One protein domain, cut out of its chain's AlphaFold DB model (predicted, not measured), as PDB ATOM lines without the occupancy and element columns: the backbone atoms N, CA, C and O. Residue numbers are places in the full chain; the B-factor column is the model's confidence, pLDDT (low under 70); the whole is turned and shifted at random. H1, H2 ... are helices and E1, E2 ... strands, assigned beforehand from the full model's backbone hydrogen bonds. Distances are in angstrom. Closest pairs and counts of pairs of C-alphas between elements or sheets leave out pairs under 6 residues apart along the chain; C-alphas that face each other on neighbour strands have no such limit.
ATOM      1  N   ASN A 265      23.537 -22.010   0.260       50.69
ATOM      2  CA  ASN A 265      23.785 -20.834   1.088       50.69
ATOM      3  C   ASN A 265      22.709 -20.755   2.172       50.69
ATOM      4  O   ASN A 265      21.779 -19.963   2.068       50.69
ATOM      5  N   TYR A 266      22.825 -21.564   3.228       54.19
ATOM      6  CA  TYR A 266      22.093 -21.244   4.452       54.19
ATOM      7  C   TYR A 266      22.692 -19.952   5.022       54.19
ATOM      8  O   TYR A 266      23.893 -19.890   5.314       54.19
ATOM      9  N   SER A 267      21.876 -18.903   5.126       45.09
ATOM     10  CA  SER A 267      22.254 -17.688   5.842       45.09
ATOM     11  C   SER A 267      22.511 -18.049   7.302       45.09
ATOM     12  O   SER A 267      21.669 -18.662   7.950       45.09
ATOM     13  N   SER A 268      23.650 -17.628   7.855       45.16
ATOM     14  CA  SER A 268      23.935 -17.785   9.288       45.16
ATOM     15  C   SER A 268      23.008 -16.951  10.184       45.16
ATOM     16  O   SER A 268      23.146 -17.007  11.401       45.16
ATOM     17  N   LYS A 269      22.114 -16.145   9.592       42.25
ATOM     18  CA  LYS A 269      21.174 -15.242  10.266       42.25
ATOM     19  C   LYS A 269      19.700 -15.628  10.089       42.25
ATOM     20  O   LYS A 269      18.845 -14.925  10.616       42.25
ATOM     21  N   GLU A 270      19.380 -16.673   9.325       51.56
ATOM     22  CA  GLU A 270      17.990 -17.140   9.225       51.56
ATOM     23  C   GLU A 270      17.576 -17.864  10.512       51.56
ATOM     24  O   GLU A 270      18.396 -18.594  11.080       51.56
ATOM     25  N   PRO A 271      16.329 -17.682  10.985       50.44
ATOM     26  CA  PRO A 271      15.869 -18.344  12.189       50.44
ATOM     27  C   PRO A 271      15.923 -19.855  11.964       50.44
ATOM     28  O   PRO A 271      15.281 -20.394  11.068       50.44
ATOM     29  N   ILE A 272      16.771 -20.500  12.761       57.44
ATOM     30  CA  ILE A 272      16.628 -21.850  13.305       57.44
ATOM     31  C   ILE A 272      15.791 -22.795  12.436       57.44
ATOM     32  O   ILE A 272      14.566 -22.846  12.520       57.44
ATOM     33  N   LYS A 273      16.484 -23.629  11.663       76.75
ATOM     34  CA  LYS A 273      15.863 -24.766  10.995       76.75
ATOM     35  C   LYS A 273      16.142 -26.035  11.821       76.75
ATOM     36  O   LYS A 273      17.246 -26.245  12.324       76.75
ATOM     37  N   LEU A 274      15.126 -26.857  12.033       88.81
ATOM     38  CA  LEU A 274      15.140 -28.117  12.764       88.81
ATOM     39  C   LEU A 274      15.818 -29.216  11.944       88.81
ATOM     40  O   LEU A 274      15.671 -29.310  10.723       88.81
ATOM     41  N   LYS A 275      16.541 -30.079  12.658       91.25
ATOM     42  CA  LYS A 275      17.069 -31.338  12.137       91.25
ATOM     43  C   LYS A 275      16.189 -32.471  12.638       91.25
ATOM     44  O   LYS A 275      15.942 -32.555  13.840       91.25
ATOM     45  N   VAL A 276      15.769 -33.354  11.745       93.81
ATOM     46  CA  VAL A 276      14.945 -34.520  12.080       93.81
ATOM     47  C   VAL A 276      15.713 -35.797  11.759       93.81
ATOM     48  O   VAL A 276      16.376 -35.883  10.728       93.81
ATOM     49  N   ASN A 277      15.661 -36.772  12.660       93.75
ATOM     50  CA  ASN A 277      16.217 -38.109  12.488       93.75
ATOM     51  C   ASN A 277      15.076 -39.132  12.490       93.75
ATOM     52  O   ASN A 277      14.333 -39.215  13.464       93.75
ATOM     53  N   VAL A 278      14.957 -39.916  11.420       94.38
ATOM     54  CA  VAL A 278      13.958 -40.977  11.263       94.38
ATOM     55  C   VAL A 278      14.683 -42.322  11.210       94.38
ATOM     56  O   VAL A 278      15.369 -42.637  10.236       94.38
ATOM     57  N   SER A 279      14.571 -43.105  12.283       92.00
ATOM     58  CA  SER A 279      15.283 -44.378  12.459       92.00
ATOM     59  C   SER A 279      14.557 -45.275  13.464       92.00
ATOM     60  O   SER A 279      13.945 -44.792  14.410       92.00
ATOM     61  N   GLU A 280      14.646 -46.594  13.282       88.44
ATOM     62  CA  GLU A 280      14.021 -47.579  14.181       88.44
ATOM     63  C   GLU A 280      14.865 -47.936  15.415       88.44
ATOM     64  O   GLU A 280      14.354 -48.487  16.397       88.44
ATOM     65  N   ASP A 281      16.167 -47.660  15.363       83.38
ATOM     66  CA  ASP A 281      17.156 -48.189  16.303       83.38
ATOM     67  C   ASP A 281      18.180 -47.153  16.789       83.38
ATOM     68  O   ASP A 281      18.951 -47.441  17.705       83.38
ATOM     69  N   LYS A 282      18.191 -45.943  16.215       85.06
ATOM     70  CA  LYS A 282      19.198 -44.918  16.502       85.06
ATOM     71  C   LYS A 282      18.556 -43.578  16.839       85.06
ATOM     72  O   LYS A 282      17.957 -42.933  15.984       85.06
ATOM     73  N   LEU A 283      18.774 -43.124  18.072       85.94
ATOM     74  CA  LEU A 283      18.458 -41.768  18.524       85.94
ATOM     75  C   LEU A 283      19.722 -40.901  18.491       85.94
ATOM     76  O   LEU A 283      20.815 -41.374  18.807       85.94
ATOM     77  N   ILE A 284      19.588 -39.634  18.101       84.12
ATOM     78  CA  ILE A 284      20.720 -38.727  17.891       84.12
ATOM     79  C   ILE A 284      20.492 -37.414  18.640       84.12
ATOM     80  O   ILE A 284      19.451 -36.774  18.504       84.12
ATOM     81  N   GLU A 285      21.499 -36.993  19.409       81.50
ATOM     82  CA  GLU A 285      21.504 -35.691  20.083       81.50
ATOM     83  C   GLU A 285      21.543 -34.534  19.066       81.50
ATOM     84  O   GLU A 285      22.318 -34.553  18.100       81.50
ATOM     85  N   GLY A 286      20.724 -33.503  19.299       82.75
ATOM     86  CA  GLY A 286      20.602 -32.333  18.426       82.75
ATOM     87  C   GLY A 286      19.758 -32.573  17.170       82.75
ATOM     88  O   GLY A 286      19.976 -31.893  16.157       82.75
ATOM     89  N   TYR A 287      18.872 -33.574  17.227       89.31
ATOM     90  CA  TYR A 287      17.839 -33.909  16.248       89.31
ATOM     91  C   TYR A 287      16.512 -34.160  16.979       89.31
ATOM     92  O   TYR A 287      16.499 -34.690  18.091       89.31
ATOM     93  N   LEU A 288      15.393 -33.842  16.327       91.94
ATOM     94  CA  LEU A 288      14.087 -34.402  16.669       91.94
ATOM     95  C   LEU A 288      14.030 -35.838  16.154       91.94
ATOM     96  O   LEU A 288      14.199 -36.071  14.958       91.94
ATOM     97  N   ASN A 289      13.843 -36.801  17.049       91.69
ATOM     98  CA  ASN A 289      13.900 -38.217  16.708       91.69
ATOM     99  C   ASN A 289      12.506 -38.801  16.472       91.69
ATOM    100  O   ASN A 289      11.589 -38.558  17.254       91.69
ATOM    101  N   ILE A 290      12.376 -39.620  15.432       92.75
ATOM    102  CA  ILE A 290      11.161 -40.354  15.082       92.75
ATOM    103  C   ILE A 290      11.517 -41.823  14.887       92.75
ATOM    104  O   ILE A 290      12.354 -42.157  14.047       92.75
ATOM    105  N   CYS A 291      10.833 -42.690  15.629       92.38
ATOM    106  CA  CYS A 291      10.879 -44.140  15.493       92.38
ATOM    107  C   CYS A 291       9.516 -44.632  14.985       92.38
ATOM    108  O   CYS A 291       8.609 -44.829  15.801       92.38
ATOM    109  N   PRO A 292       9.338 -44.821  13.661       89.69
ATOM    110  CA  PRO A 292       8.038 -45.133  13.067       89.69
ATOM    111  C   PRO A 292       7.344 -46.350  13.690       89.69
ATOM    112  O   PRO A 292       6.137 -46.305  13.933       89.69
ATOM    113  N   SER A 293       8.095 -47.409  14.012       88.62
ATOM    114  CA  SER A 293       7.540 -48.613  14.646       88.62
ATOM    115  C   SER A 293       7.353 -48.503  16.166       88.62
ATOM    116  O   SER A 293       6.613 -49.293  16.754       88.62
ATOM    117  N   LYS A 294       7.985 -47.522  16.829       87.38
ATOM    118  CA  LYS A 294       7.992 -47.356  18.294       87.38
ATOM    119  C   LYS A 294       7.658 -45.919  18.693       87.38
ATOM    120  O   LYS A 294       8.525 -45.131  19.072       87.38
ATOM    121  N   ARG A 295       6.365 -45.580  18.668       82.94
ATOM    122  CA  ARG A 295       5.867 -44.226  18.999       82.94
ATOM    123  C   ARG A 295       6.368 -43.701  20.350       82.94
ATOM    124  O   ARG A 295       6.702 -42.532  20.469       82.94
ATOM    125  N   ASN A 296       6.493 -44.565  21.355       81.00
ATOM    126  CA  ASN A 296       6.995 -44.217  22.690       81.00
ATOM    127  C   ASN A 296       8.493 -43.847  22.751       81.00
ATOM    128  O   ASN A 296       8.952 -43.362  23.788       81.00
ATOM    129  N   CYS A 297       9.243 -44.090  21.677       84.38
ATOM    130  CA  CYS A 297      10.642 -43.699  21.526       84.38
ATOM    131  C   CYS A 297      10.815 -42.383  20.746       84.38
ATOM    132  O   CYS A 297      11.942 -41.916  20.606       84.38
ATOM    133  N   SER A 298       9.729 -41.804  20.221       88.50
ATOM    134  CA  SER A 298       9.784 -40.630  19.346       88.50
ATOM    135  C   SER A 298       9.602 -39.323  20.126       88.50
ATOM    136  O   SER A 298       8.795 -39.256  21.051       88.50
ATOM    137  N   ASP A 299      10.327 -38.275  19.731       89.06
ATOM    138  CA  ASP A 299      10.098 -36.891  20.178       89.06
ATOM    139  C   ASP A 299       8.804 -36.330  19.574       89.06
ATOM    140  O   ASP A 299       7.996 -35.666  20.229       89.06
ATOM    141  N   ILE A 300       8.615 -36.628  18.291       89.06
ATOM    142  CA  ILE A 300       7.466 -36.238  17.485       89.06
ATOM    143  C   ILE A 300       7.002 -37.430  16.649       89.06
ATOM    144  O   ILE A 300       7.774 -38.346  16.379       89.06
ATOM    145  N   ASN A 301       5.738 -37.438  16.254       88.75
ATOM    146  CA  ASN A 301       5.202 -38.468  15.375       88.75
ATOM    147  C   ASN A 301       5.401 -38.063  13.908       88.75
ATOM    148  O   ASN A 301       5.809 -36.944  13.600       88.75
ATOM    149  N   LEU A 302       5.102 -38.977  12.985       86.69
ATOM    150  CA  LEU A 302       5.212 -38.704  11.552       86.69
ATOM    151  C   LEU A 302       4.217 -37.635  11.083       86.69
ATOM    152  O   LEU A 302       4.543 -36.880  10.179       86.69
ATOM    153  N   GLU A 303       3.043 -37.539  11.705       87.88
ATOM    154  CA  GLU A 303       2.042 -36.515  11.386       87.88
ATOM    155  C   GLU A 303       2.507 -35.104  11.787       87.88
ATOM    156  O   GLU A 303       2.166 -34.128  11.126       87.88
ATOM    157  N   ASP A 304       3.351 -34.987  12.819       88.75
ATOM    158  CA  ASP A 304       3.938 -33.699  13.211       88.75
ATOM    159  C   ASP A 304       4.914 -33.172  12.139       88.75
ATOM    160  O   ASP A 304       5.173 -31.971  12.079       88.75
ATOM    161  N   LEU A 305       5.468 -34.045  11.282       89.44
ATOM    162  CA  LEU A 305       6.357 -33.615  10.198       89.44
ATOM    163  C   LEU A 305       5.643 -32.752   9.171       89.44
ATOM    164  O   LEU A 305       6.259 -31.819   8.664       89.44
ATOM    165  N   ASP A 306       4.380 -33.049   8.873       90.44
ATOM    166  CA  ASP A 306       3.618 -32.326   7.855       90.44
ATOM    167  C   ASP A 306       3.507 -30.845   8.246       90.44
ATOM    168  O   ASP A 306       3.853 -29.960   7.464       90.44
ATOM    169  N   ASP A 307       3.141 -30.573   9.503       90.38
ATOM    170  CA  ASP A 307       3.068 -29.217  10.058       90.38
ATOM    171  C   ASP A 307       4.438 -28.518  10.079       90.38
ATOM    172  O   ASP A 307       4.548 -27.330   9.769       90.38
ATOM    173  N   LEU A 308       5.504 -29.247  10.420       91.06
ATOM    174  CA  LEU A 308       6.855 -28.688  10.464       91.06
ATOM    175  C   LEU A 308       7.409 -28.357   9.070       91.06
ATOM    176  O   LEU A 308       8.115 -27.355   8.939       91.06
ATOM    177  N   PHE A 309       7.102 -29.158   8.045       90.44
ATOM    178  CA  PHE A 309       7.465 -28.853   6.658       90.44
ATOM    179  C   PHE A 309       6.646 -27.688   6.104       90.44
ATOM    180  O   PHE A 309       7.235 -26.773   5.544       90.44
ATOM    181  N   LEU A 310       5.327 -27.660   6.332       90.06
ATOM    182  CA  LEU A 310       4.460 -26.553   5.899       90.06
ATOM    183  C   LEU A 310       4.863 -25.200   6.501       90.06
ATOM    184  O   LEU A 310       4.626 -24.154   5.905       90.06
ATOM    185  N   LYS A 311       5.457 -25.210   7.699       89.25
ATOM    186  CA  LYS A 311       5.973 -24.013   8.381       89.25
ATOM    187  C   LYS A 311       7.438 -23.710   8.050       89.25
ATOM    188  O   LYS A 311       8.045 -22.906   8.757       89.25
ATOM    189  N   ASP A 312       8.016 -24.385   7.055       88.75
ATOM    190  CA  ASP A 312       9.411 -24.241   6.625       88.75
ATOM    191  C   ASP A 312      10.425 -24.394   7.773       88.75
ATOM    192  O   ASP A 312      11.495 -23.781   7.795       88.75
ATOM    193  N   LYS A 313      10.091 -25.221   8.774       88.31
ATOM    194  CA  LYS A 313      10.928 -25.387   9.965       88.31
ATOM    195  C   LYS A 313      12.017 -26.422   9.778       88.31
ATOM    196  O   LYS A 313      12.989 -26.366  10.513       88.31
ATOM    197  N   ILE A 314      11.886 -27.385   8.870       89.38
ATOM    198  CA  ILE A 314      12.873 -28.461   8.691       89.38
ATOM    199  C   ILE A 314      13.785 -28.108   7.521       89.38
ATOM    200  O   ILE A 314      13.303 -27.819   6.437       89.38
ATOM    201  N   PHE A 315      15.102 -28.195   7.712       85.00
ATOM    202  CA  PHE A 315      16.075 -28.082   6.608       85.00
ATOM    203  C   PHE A 315      16.874 -29.349   6.373       85.00
ATOM    204  O   PHE A 315      17.602 -29.453   5.392       85.00
ATOM    205  N   ARG A 316      16.820 -30.287   7.317       88.00
ATOM    206  CA  ARG A 316      17.629 -31.489   7.248       88.00
ATOM    207  C   ARG A 316      16.898 -32.669   7.834       88.00
ATOM    208  O   ARG A 316      16.486 -32.649   8.995       88.00
ATOM    209  N   LEU A 317      16.850 -33.718   7.032       92.19
ATOM    210  CA  LEU A 317      16.292 -35.000   7.388       92.19
ATOM    211  C   LEU A 317      17.387 -36.058   7.285       92.19
ATOM    212  O   LEU A 317      17.988 -36.240   6.232       92.19
ATOM    213  N   LEU A 318      17.657 -36.751   8.383       92.12
ATOM    214  CA  LEU A 318      18.473 -37.956   8.393       92.12
ATOM    215  C   LEU A 318      17.541 -39.164   8.452       92.12
ATOM    216  O   LEU A 318      16.710 -39.242   9.351       92.12
ATOM    217  N   VAL A 319      17.677 -40.098   7.517       93.88
ATOM    218  CA  VAL A 319      16.845 -41.305   7.441       93.88
ATOM    219  C   VAL A 319      17.744 -42.536   7.420       93.88
ATOM    220  O   VAL A 319      18.761 -42.550   6.724       93.88
ATOM    221  N   SER A 320      17.403 -43.579   8.176       93.19
ATOM    222  CA  SER A 320      18.156 -44.838   8.124       93.19
ATOM    223  C   SER A 320      17.986 -45.545   6.774       93.19
ATOM    224  O   SER A 320      16.921 -45.495   6.150       93.19
ATOM    225  N   PHE A 321      19.033 -46.241   6.314       91.94
ATOM    226  CA  PHE A 321      18.974 -46.944   5.029       91.94
ATOM    227  C   PHE A 321      17.870 -48.015   4.974       91.94
ATOM    228  O   PHE A 321      17.243 -48.216   3.937       91.94
ATOM    229  N   ASP A 322      17.597 -48.687   6.093       91.31
ATOM    230  CA  ASP A 322      16.579 -49.741   6.148       91.31
ATOM    231  C   ASP A 322      15.163 -49.207   5.915       91.31
ATOM    232  O   ASP A 322      14.347 -49.877   5.282       91.31
ATOM    233  N   LEU A 323      14.886 -47.972   6.344       92.56
ATOM    234  CA  LEU A 323      13.603 -47.326   6.086       92.56
ATOM    235  C   LEU A 323      13.453 -46.922   4.618       92.56
ATOM    236  O   LEU A 323      12.380 -47.108   4.045       92.56
ATOM    237  N   VAL A 324      14.518 -46.423   3.979       92.31
ATOM    238  CA  VAL A 324      14.433 -45.999   2.569       92.31
ATOM    239  C   VAL A 324      14.366 -47.171   1.582       92.31
ATOM    240  O   VAL A 324      13.900 -46.995   0.458       92.31
ATOM    241  N   LYS A 325      14.786 -48.381   1.987       90.69
ATOM    242  CA  LYS A 325      14.599 -49.612   1.193       90.69
ATOM    243  C   LYS A 325      13.122 -49.936   0.971       90.69
ATOM    244  O   LYS A 325      12.761 -50.506  -0.060       90.69
ATOM    245  N   ASN A 326      12.260 -49.591   1.925       92.62
ATOM    246  CA  ASN A 326      10.824 -49.722   1.750       92.62
ATOM    247  C   ASN A 326      10.326 -48.575   0.862       92.62
ATOM    248  O   ASN A 326      10.110 -47.464   1.337       92.62
ATOM    249  N   LYS A 327      10.122 -48.858  -0.431       88.88
ATOM    250  CA  LYS A 327       9.711 -47.857  -1.432       88.88
ATOM    251  C   LYS A 327       8.455 -47.088  -1.029       88.88
ATOM    252  O   LYS A 327       8.423 -45.874  -1.185       88.88
ATOM    253  N   ASN A 328       7.458 -47.769  -0.462       91.75
ATOM    254  CA  ASN A 328       6.218 -47.123  -0.025       91.75
ATOM    255  C   ASN A 328       6.462 -46.188   1.160       91.75
ATOM    256  O   ASN A 328       5.913 -45.091   1.198       91.75
ATOM    257  N   PHE A 329       7.299 -46.596   2.117       93.50
ATOM    258  CA  PHE A 329       7.680 -45.721   3.221       93.50
ATOM    259  C   PHE A 329       8.478 -44.519   2.708       93.50
ATOM    260  O   PHE A 329       8.130 -43.382   3.004       93.50
ATOM    261  N   PHE A 330       9.514 -44.746   1.899       93.06
ATOM    262  CA  PHE A 330      10.360 -43.668   1.403       93.06
ATOM    263  C   PHE A 330       9.580 -42.663   0.553       93.06
ATOM    264  O   PHE A 330       9.688 -41.461   0.779       93.06
ATOM    265  N   GLN A 331       8.744 -43.137  -0.370       92.75
ATOM    266  CA  GLN A 331       7.926 -42.256  -1.194       92.75
ATOM    267  C   GLN A 331       6.905 -41.498  -0.340       92.75
ATOM    268  O   GLN A 331       6.951 -40.272  -0.276       92.75
ATOM    269  N   ASN A 332       6.040 -42.217   0.376       90.94
ATOM    270  CA  ASN A 332       4.848 -41.615   0.971       90.94
ATOM    271  C   ASN A 332       5.142 -40.908   2.300       90.94
ATOM    272  O   ASN A 332       4.469 -39.950   2.656       90.94
ATOM    273  N   GLN A 333       6.105 -41.409   3.079       91.81
ATOM    274  CA  GLN A 333       6.374 -40.907   4.430       91.81
ATOM    275  C   GLN A 333       7.545 -39.927   4.483       91.81
ATOM    276  O   GLN A 333       7.682 -39.227   5.486       91.81
ATOM    277  N   ILE A 334       8.376 -39.877   3.438       93.06
ATOM    278  CA  ILE A 334       9.542 -38.993   3.375       93.06
ATOM    279  C   ILE A 334       9.429 -38.041   2.186       93.06
ATOM    280  O   ILE A 334       9.261 -36.843   2.394       93.06
ATOM    281  N   LEU A 335       9.489 -38.546   0.950       92.19
ATOM    282  CA  LEU A 335       9.569 -37.694  -0.241       92.19
ATOM    283  C   LEU A 335       8.320 -36.831  -0.435       92.19
ATOM    284  O   LEU A 335       8.439 -35.638  -0.699       92.19
ATOM    285  N   ASP A 336       7.130 -37.404  -0.271       91.62
ATOM    286  CA  ASP A 336       5.880 -36.661  -0.448       91.62
ATOM    287  C   ASP A 336       5.663 -35.603   0.639       91.62
ATOM    288  O   ASP A 336       5.091 -34.556   0.358       91.62
ATOM    289  N   ARG A 337       6.188 -35.816   1.852       92.06
ATOM    290  CA  ARG A 337       6.154 -34.805   2.919       92.06
ATOM    291  C   ARG A 337       7.121 -33.664   2.673       92.06
ATOM    292  O   ARG A 337       6.794 -32.511   2.918       92.06
ATOM    293  N   VAL A 338       8.308 -33.973   2.156       90.25
ATOM    294  CA  VAL A 338       9.295 -32.946   1.809       90.25
ATOM    295  C   VAL A 338       8.784 -32.056   0.670       90.25
ATOM    296  O   VAL A 338       9.186 -30.910   0.580       90.25
ATOM    297  N   LYS A 339       7.816 -32.492  -0.144       90.44
ATOM    298  CA  LYS A 339       7.146 -31.604  -1.116       90.44
ATOM    299  C   LYS A 339       6.294 -30.500  -0.484       90.44
ATOM    300  O   LYS A 339       5.873 -29.599  -1.199       90.44
ATOM    301  N   LEU A 340       5.990 -30.585   0.813       88.94
ATOM    302  CA  LEU A 340       5.161 -29.598   1.510       88.94
ATOM    303  C   LEU A 340       5.930 -28.323   1.880       88.94
ATOM    304  O   LEU A 340       5.299 -27.304   2.143       88.94
ATOM    305  N   THR A 341       7.263 -28.381   1.938       88.62
ATOM    306  CA  THR A 341       8.102 -27.218   2.269       88.62
ATOM    307  C   THR A 341       8.313 -26.329   1.049       88.62
ATOM    308  O   THR A 341       8.447 -26.814  -0.074       88.62
ATOM    309  N   SER A 342       8.379 -25.019   1.275       85.31
ATOM    310  CA  SER A 342       8.750 -24.033   0.258       85.31
ATOM    311  C   SER A 342      10.264 -23.796   0.194       85.31
ATOM    312  O   SER A 342      10.774 -23.207  -0.762       85.31
ATOM    313  N   ILE A 343      10.997 -24.265   1.211       82.62
ATOM    314  CA  ILE A 343      12.455 -24.171   1.290       82.62
ATOM    315  C   ILE A 343      13.142 -25.496   0.928       82.62
ATOM    316  O   ILE A 343      12.584 -26.566   1.182       82.62
ATOM    317  N   PRO A 344      14.390 -25.454   0.423       81.69
ATOM    318  CA  PRO A 344      15.164 -26.665   0.179       81.69
ATOM    319  C   PRO A 344      15.439 -27.467   1.457       81.69
ATOM    320  O   PRO A 344      15.734 -26.887   2.508       81.69
ATOM    321  N   VAL A 345      15.424 -28.798   1.334       84.38
ATOM    322  CA  VAL A 345      15.719 -29.736   2.432       84.38
ATOM    323  C   VAL A 345      16.849 -30.687   2.051       84.38
ATOM    324  O   VAL A 345      16.786 -31.392   1.042       84.38
ATOM    325  N   ASP A 346      17.862 -30.755   2.915       84.62
ATOM    326  CA  ASP A 346      18.933 -31.747   2.855       84.62
ATOM    327  C   ASP A 346      18.382 -33.111   3.309       84.62
ATOM    328  O   ASP A 346      18.150 -33.319   4.507       84.62
ATOM    329  N   ILE A 347      18.226 -34.075   2.397       88.38
ATOM    330  CA  ILE A 347      17.908 -35.458   2.776       88.38
ATOM    331  C   ILE A 347      19.197 -36.273   2.794       88.38
ATOM    332  O   ILE A 347      19.887 -36.430   1.785       88.38
ATOM    333  N   ILE A 348      19.518 -36.803   3.972       88.50
ATOM    334  CA  ILE A 348      20.702 -37.606   4.250       88.50
ATOM    335  C   ILE A 348      20.251 -39.026   4.566       88.50
ATOM    336  O   ILE A 348      19.479 -39.248   5.494       88.50
ATOM    337  N   ILE A 349      20.786 -40.003   3.844       90.69
ATOM    338  CA  ILE A 349      20.532 -41.417   4.108       90.69
ATOM    339  C   ILE A 349      21.754 -42.006   4.818       90.69
ATOM    340  O   ILE A 349      22.863 -42.016   4.266       90.69
ATOM    341  N   ASP A 350      21.558 -42.482   6.051       87.81
ATOM    342  CA  ASP A 350      22.609 -43.121   6.849       87.81
ATOM    343  C   ASP A 350      22.870 -44.541   6.339       87.81
ATOM    344  O   ASP A 350      22.072 -45.450   6.568       87.81
ATOM    345  N   SER A 351      24.001 -44.722   5.650       84.56
ATOM    346  CA  SER A 351      24.412 -45.990   5.039       84.56
ATOM    347  C   SER A 351      25.648 -46.611   5.707       84.56
ATOM    348  O   SER A 351      26.355 -47.407   5.090       84.56
ATOM    349  N   GLU A 352      25.930 -46.257   6.970       80.69
ATOM    350  CA  GLU A 352      27.125 -46.697   7.714       80.69
ATOM    351  C   GLU A 352      27.341 -48.223   7.693       80.69
ATOM    352  O   GLU A 352      28.478 -48.679   7.570       80.69
ATOM    353  N   ARG A 353      26.263 -49.013   7.775       81.44
ATOM    354  CA  ARG A 353      26.308 -50.486   7.863       81.44
ATOM    355  C   ARG A 353      25.934 -51.207   6.565       81.44
ATOM    356  O   ARG A 353      25.703 -52.410   6.578       81.44
ATOM    357  N   VAL A 354      25.857 -50.483   5.453       85.19
ATOM    358  CA  VAL A 354      25.301 -50.989   4.193       85.19
ATOM    359  C   VAL A 354      26.417 -51.353   3.220       85.19
ATOM    360  O   VAL A 354      27.436 -50.660   3.125       85.19
ATOM    361  N   THR A 355      26.235 -52.433   2.457       86.62
ATOM    362  CA  THR A 355      27.233 -52.840   1.466       86.62
ATOM    363  C   THR A 355      27.295 -51.870   0.282       86.62
ATOM    364  O   THR A 355      26.327 -51.204  -0.089       86.62
ATOM    365  N   LYS A 356      28.458 -51.805  -0.381       85.25
ATOM    366  CA  LYS A 356      28.645 -50.967  -1.579       85.25
ATOM    367  C   LYS A 356      27.657 -51.328  -2.699       85.25
ATOM    368  O   LYS A 356      27.206 -50.428  -3.402       85.25
ATOM    369  N   ASN A 357      27.337 -52.613  -2.851       88.38
ATOM    370  CA  ASN A 357      26.420 -53.092  -3.883       88.38
ATOM    371  C   ASN A 357      24.988 -52.625  -3.619       88.38
ATOM    372  O   ASN A 357      24.368 -52.086  -4.526       88.38
ATOM    373  N   GLU A 358      24.498 -52.739  -2.382       89.06
ATOM    374  CA  GLU A 358      23.165 -52.244  -2.013       89.06
ATOM    375  C   GLU A 358      23.025 -50.734  -2.237       89.06
ATOM    376  O   GLU A 358      22.024 -50.288  -2.794       89.06
ATOM    377  N   ILE A 359      24.046 -49.948  -1.872       87.06
ATOM    378  CA  ILE A 359      24.074 -48.500  -2.135       87.06
ATOM    379  C   ILE A 359      23.970 -48.219  -3.639       87.06
ATOM    380  O   ILE A 359      23.188 -47.370  -4.057       87.06
ATOM    381  N   ASN A 360      24.746 -48.926  -4.463       88.12
ATOM    382  CA  ASN A 360      24.736 -48.723  -5.912       88.12
ATOM    383  C   ASN A 360      23.384 -49.101  -6.536       88.12
ATOM    384  O   ASN A 360      22.897 -48.381  -7.405       88.12
ATOM    385  N   THR A 361      22.773 -50.200  -6.083       90.56
ATOM    386  CA  THR A 361      21.428 -50.604  -6.505       90.56
ATOM    387  C   THR A 361      20.407 -49.533  -6.142       90.56
ATOM    388  O   THR A 361      19.672 -49.081  -7.014       90.56
ATOM    389  N   PHE A 362      20.427 -49.047  -4.896       90.62
ATOM    390  CA  PHE A 362      19.538 -47.977  -4.450       90.62
ATOM    391  C   PHE A 362      19.696 -46.701  -5.289       90.62
ATOM    392  O   PHE A 362      18.695 -46.119  -5.703       90.62
ATOM    393  N   ILE A 363      20.935 -46.293  -5.594       88.44
ATOM    394  CA  ILE A 363      21.205 -45.119  -6.439       88.44
ATOM    395  C   ILE A 363      20.646 -45.313  -7.851       88.44
ATOM    396  O   ILE A 363      20.013 -44.413  -8.391       88.44
ATOM    397  N   LYS A 364      20.856 -46.493  -8.444       88.81
ATOM    398  CA  LYS A 364      20.357 -46.811  -9.786       88.81
ATOM    399  C   LYS A 364      18.827 -46.785  -9.840       88.81
ATOM    400  O   LYS A 364      18.262 -46.213 -10.767       88.81
ATOM    401  N   GLU A 365      18.172 -47.380  -8.847       89.25
ATOM    402  CA  GLU A 365      16.708 -47.418  -8.746       89.25
ATOM    403  C   GLU A 365      16.075 -46.046  -8.500       89.25
ATOM    404  O   GLU A 365      14.904 -45.856  -8.812       89.25
ATOM    405  N   ASN A 366      16.845 -45.096  -7.968       88.38
ATOM    406  CA  ASN A 366      16.394 -43.744  -7.650       88.38
ATOM    407  C   ASN A 366      17.176 -42.679  -8.430       88.38
ATOM    408  O   ASN A 366      17.424 -41.578  -7.934       88.38
ATOM    409  N   SER A 367      17.590 -43.013  -9.654       86.12
ATOM    410  CA  SER A 367      18.417 -42.143 -10.501       86.12
ATOM    411  C   SER A 367      17.771 -40.784 -10.803       86.12
ATOM    412  O   SER A 367      18.486 -39.804 -10.995       86.12
ATOM    413  N   GLN A 368      16.442 -40.693 -10.745       86.12
ATOM    414  CA  GLN A 368      15.681 -39.449 -10.878       86.12
ATOM    415  C   GLN A 368      15.913 -38.438  -9.740       86.12
ATOM    416  O   GLN A 368      15.617 -37.261  -9.915       86.12
ATOM    417  N   LEU A 369      16.424 -38.869  -8.579       82.62
ATOM    418  CA  LEU A 369      16.598 -38.019  -7.391       82.62
ATOM    419  C   LEU A 369      17.965 -37.313  -7.327       82.62
ATOM    420  O   LEU A 369      18.279 -36.708  -6.308       82.62
ATOM    421  N   ASN A 370      18.801 -37.393  -8.374       81.25
ATOM    422  CA  ASN A 370      20.139 -36.774  -8.412       81.25
ATOM    423  C   ASN A 370      21.006 -37.098  -7.171       81.25
ATOM    424  O   ASN A 370      21.643 -36.229  -6.572       81.25
ATOM    425  N   LEU A 371      21.020 -38.372  -6.775       83.38
ATOM    426  CA  LEU A 371      21.692 -38.842  -5.565       83.38
ATOM    427  C   LEU A 371      23.221 -38.687  -5.651       83.38
ATOM    428  O   LEU A 371      23.863 -39.198  -6.568       83.38
ATOM    429  N   THR A 372      23.819 -38.063  -4.637       79.94
ATOM    430  CA  THR A 372      25.272 -37.913  -4.483       79.94
ATOM    431  C   THR A 372      25.775 -38.772  -3.329       79.94
ATOM    432  O   THR A 372      25.236 -38.740  -2.224       79.94
ATOM    433  N   ARG A 373      26.841 -39.544  -3.560       79.06
ATOM    434  CA  ARG A 373      27.509 -40.324  -2.510       79.06
ATOM    435  C   ARG A 373      28.684 -39.544  -1.940       79.06
ATOM    436  O   ARG A 373      29.560 -39.126  -2.690       79.06
ATOM    437  N   GLU A 374      28.779 -39.478  -0.618       72.12
ATOM    438  CA  GLU A 374      29.907 -38.853   0.070       72.12
ATOM    439  C   GLU A 374      30.446 -39.742   1.194       72.12
ATOM    440  O   GLU A 374      29.717 -40.539   1.793       72.12
ATOM    441  N   LYS A 375      31.731 -39.577   1.513       68.44
ATOM    442  CA  LYS A 375      32.310 -40.053   2.769       68.44
ATOM    443  C   LYS A 375      32.423 -38.874   3.724       68.44
ATOM    444  O   LYS A 375      33.091 -37.903   3.402       68.44
ATOM    445  N   SER A 376      31.846 -39.001   4.913       64.19
ATOM    446  CA  SER A 376      31.935 -37.985   5.968       64.19
ATOM    447  C   SER A 376      32.574 -38.567   7.232       64.19
ATOM    448  O   SER A 376      32.377 -39.754   7.517       64.19
ATOM    449  N   PRO A 377      33.358 -37.789   7.992       59.12
ATOM    450  CA  PRO A 377      33.911 -38.253   9.258       59.12
ATOM    451  C   PRO A 377      32.808 -38.375  10.321       59.12
ATOM    452  O   PRO A 377      31.892 -37.555  10.401       59.12
ATOM    453  N   ILE A 378      32.894 -39.384  11.190       59.50
ATOM    454  CA  ILE A 378      32.043 -39.452  12.386       59.50
ATOM    455  C   ILE A 378      32.566 -38.426  13.403       59.50
ATOM    456  O   ILE A 378      33.737 -38.478  13.770       59.50
ATOM    457  N   LYS A 379      31.686 -37.567  13.949       52.50
ATOM    458  CA  LYS A 379      31.976 -36.523  14.969       52.50
ATOM    459  C   LYS A 379      32.868 -36.940  16.158       52.50
ATOM    460  O   LYS A 379      33.344 -36.071  16.883       52.50
ATOM    461  N   LYS A 380      33.054 -38.238  16.414       45.19
ATOM    462  CA  LYS A 380      33.828 -38.782  17.542       45.19
ATOM    463  C   LYS A 380      34.999 -39.700  17.128       45.19
ATOM    464  O   LYS A 380      35.468 -40.460  17.969       45.19
ATOM    465  N   GLY A 381      35.503 -39.664  15.885       48.84
ATOM    466  CA  GLY A 381      36.666 -40.493  15.526       48.84
ATOM    467  C   GLY A 381      37.273 -40.283  14.135       48.84
ATOM    468  O   GLY A 381      36.887 -39.393  13.390       48.84
ATOM    469  N   THR A 382      38.228 -41.150  13.785       48.06
ATOM    470  CA  THR A 382      38.893 -41.227  12.466       48.06
ATOM    471  C   THR A 382      38.115 -42.061  11.442       48.06
ATOM    472  O   THR A 382      38.555 -42.230  10.305       48.06
ATOM    473  N   LYS A 383      36.969 -42.626  11.844       54.31
ATOM    474  CA  LYS A 383      36.117 -43.448  10.983       54.31
ATOM    475  C   LYS A 383      35.308 -42.560  10.042       54.31
ATOM    476  O   LYS A 383      34.711 -41.572  10.468       54.31
ATOM    477  N   TRP A 384      35.272 -42.961   8.779       63.09
ATOM    478  CA  TRP A 384      34.500 -42.321   7.721       63.09
ATOM    479  C   TRP A 384      33.278 -43.172   7.399       63.09
ATOM    480  O   TRP A 384      33.407 -44.381   7.205       63.09
ATOM    481  N   ILE A 385      32.112 -42.543   7.305       67.81
ATOM    482  CA  ILE A 385      30.855 -43.195   6.934       67.81
ATOM    483  C   ILE A 385      30.422 -42.754   5.548       67.81
ATOM    484  O   ILE A 385      30.598 -41.595   5.170       67.81
ATOM    485  N   ASN A 386      29.849 -43.689   4.791       67.06
ATOM    486  CA  ASN A 386      29.180 -43.347   3.547       67.06
ATOM    487  C   ASN A 386      27.809 -42.759   3.877       67.06
ATOM    488  O   ASN A 386      27.050 -43.326   4.668       67.06
ATOM    489  N   ARG A 387      27.485 -41.649   3.232       77.25
ATOM    490  CA  ARG A 387      26.153 -41.059   3.237       77.25
ATOM    491  C   ARG A 387      25.716 -40.829   1.802       77.25
ATOM    492  O   ARG A 387      26.548 -40.573   0.927       77.25
ATOM    493  N   ILE A 388      24.418 -40.961   1.577       77.94
ATOM    494  CA  ILE A 388      23.791 -40.585   0.315       77.94
ATOM    495  C   ILE A 388      23.032 -39.299   0.586       77.94
ATOM    496  O   ILE A 388      22.275 -39.218   1.551       77.94
ATOM    497  N   TYR A 389      23.276 -38.307  -0.251       77.25
ATOM    498  CA  TYR A 389      22.671 -36.996  -0.166       77.25
ATOM    499  C   TYR A 389      21.852 -36.749  -1.408       77.25
ATOM    500  O   TYR A 389      22.274 -37.087  -2.515       77.25
ATOM    501  N   PHE A 390      20.721 -36.093  -1.230       77.62
ATOM    502  CA  PHE A 390      20.100 -35.369  -2.315       77.62
ATOM    503  C   PHE A 390      19.340 -34.177  -1.776       77.62
ATOM    504  O   PHE A 390      18.944 -34.117  -0.609       77.62
ATOM    505  N   ASN A 391      19.214 -33.209  -2.665       66.00
ATOM    506  CA  ASN A 391      18.466 -32.000  -2.445       66.00
ATOM    507  C   ASN A 391      17.074 -32.206  -3.037       66.00
ATOM    508  O   ASN A 391      16.943 -32.716  -4.153       66.00
ATOM    509  N   TYR A 392      16.066 -31.807  -2.272       65.50
ATOM    510  CA  TYR A 392      14.718 -31.644  -2.784       65.50
ATOM    511  C   TYR A 392      14.400 -30.144  -2.885       65.50
ATOM    512  O   TYR A 392      14.545 -29.425  -1.889       65.50
ATOM    513  N   GLN A 393      14.008 -29.703  -4.087       60.75
ATOM    514  CA  GLN A 393      13.539 -28.354  -4.427       60.75
ATOM    515  C   GLN A 393      12.116 -28.415  -4.963       60.75
ATOM    516  O   GLN A 393      11.830 -29.346  -5.755       60.75
TER     517      GLN A 393
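AT A GLANCE: This is residues 265 to 393 of the 393 residues of an uncharacterized protein of Zhouia amylolytica (UniProt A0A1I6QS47). One strongly twisted sheet of six strands has helices over one face, with H1 and H3 side by side and H4 towards E6 and E5 at one end of the sheet. The result is two layers, sheet and helices, and the opposite face has no named helix. The 129 printed residues hold four named helices and six named strands, in the order E1 E2 H1 E3 H2 H3 E4 H4 E5 E6. The sheet, E2 E1 E3 E4 E6 E5, is mixed, and the class is mixed, helices and strands. The whole is compact and rounded, with a radius of gyration of the C-alphas of 14.4 A and spans of 37 by 33 by 31 A.

HOW THE PARTS SIT: E1, residues 274 to 278, is parallel to edge strand E2, residues 288 to 290, with N 288 and O 275 2.9 A apart. H1, residues 302 to 310, is on the sheet over E1 at a height of 9.4 A, only just slantwise at 31 degrees on the local plane. E3, residues 314 to 320, is parallel to E1, with N 278 and O 318 at 2.8 A. E2, H1 and E3 form a split strand-helix-strand unit, two strands running the same way with E1 between them, and its crossover is right-handed. H2, residues 321 to 325, and H3, residues 327 to 338, only just touch and only at the corner, with 3 pairs of C-alphas within 8 A, closest Val 324 and Phe 330 at 4.8 A. H3 touches H1 with residues 333 to 338 alone, the closest C-alphas being those of Asp 306 and Arg 337, 6.1 A apart. They run the same way at a shallow tilt of 34.7 degrees, only just short of steep. E4, residues 345 to 350, is parallel to E3, with N 348 and O 317 at 2.8 A; E3, H2, H3 and E4 form a right-handed strand-helix-strand unit. H4, residues 356 to 365, is close to H2 but not clearly touching, the C-alphas of Lys 325 and Phe 362 being 7.7 A apart. E5, residues 372 to 377, and E6, residues 384 to 392, are an antiparallel hairpin, with N 374 and O 387 at 2.9 A. E6 is also antiparallel to E4, with N 349 and O 388 at 2.8 A. E4, H4 and E5 form a second split unit, right-handed, with E6 between. Every O i to N i+4 pair is within hydrogen-bond range in H2 and H4; H1 has 3 of 5 and H3 6 of 8.

IN THESE COORDINATES: E1 begins at C-alpha 274 (15.140, -28.117, 12.764). E3 spans 17.2 A and H3 15.3 A, and E6, the longest strand, spans 24.8 A to C-alpha 392 (14.718, -31.644, -2.784).

THE WHOLE: The C-alphas farthest apart are those of Lys 269 and Asn 357, 40.7 A. The printed part has no cut; the link E2 to H1 is long. Residues 265 to 272, 375 to 386 and 391 to 393 have pLDDT under 70.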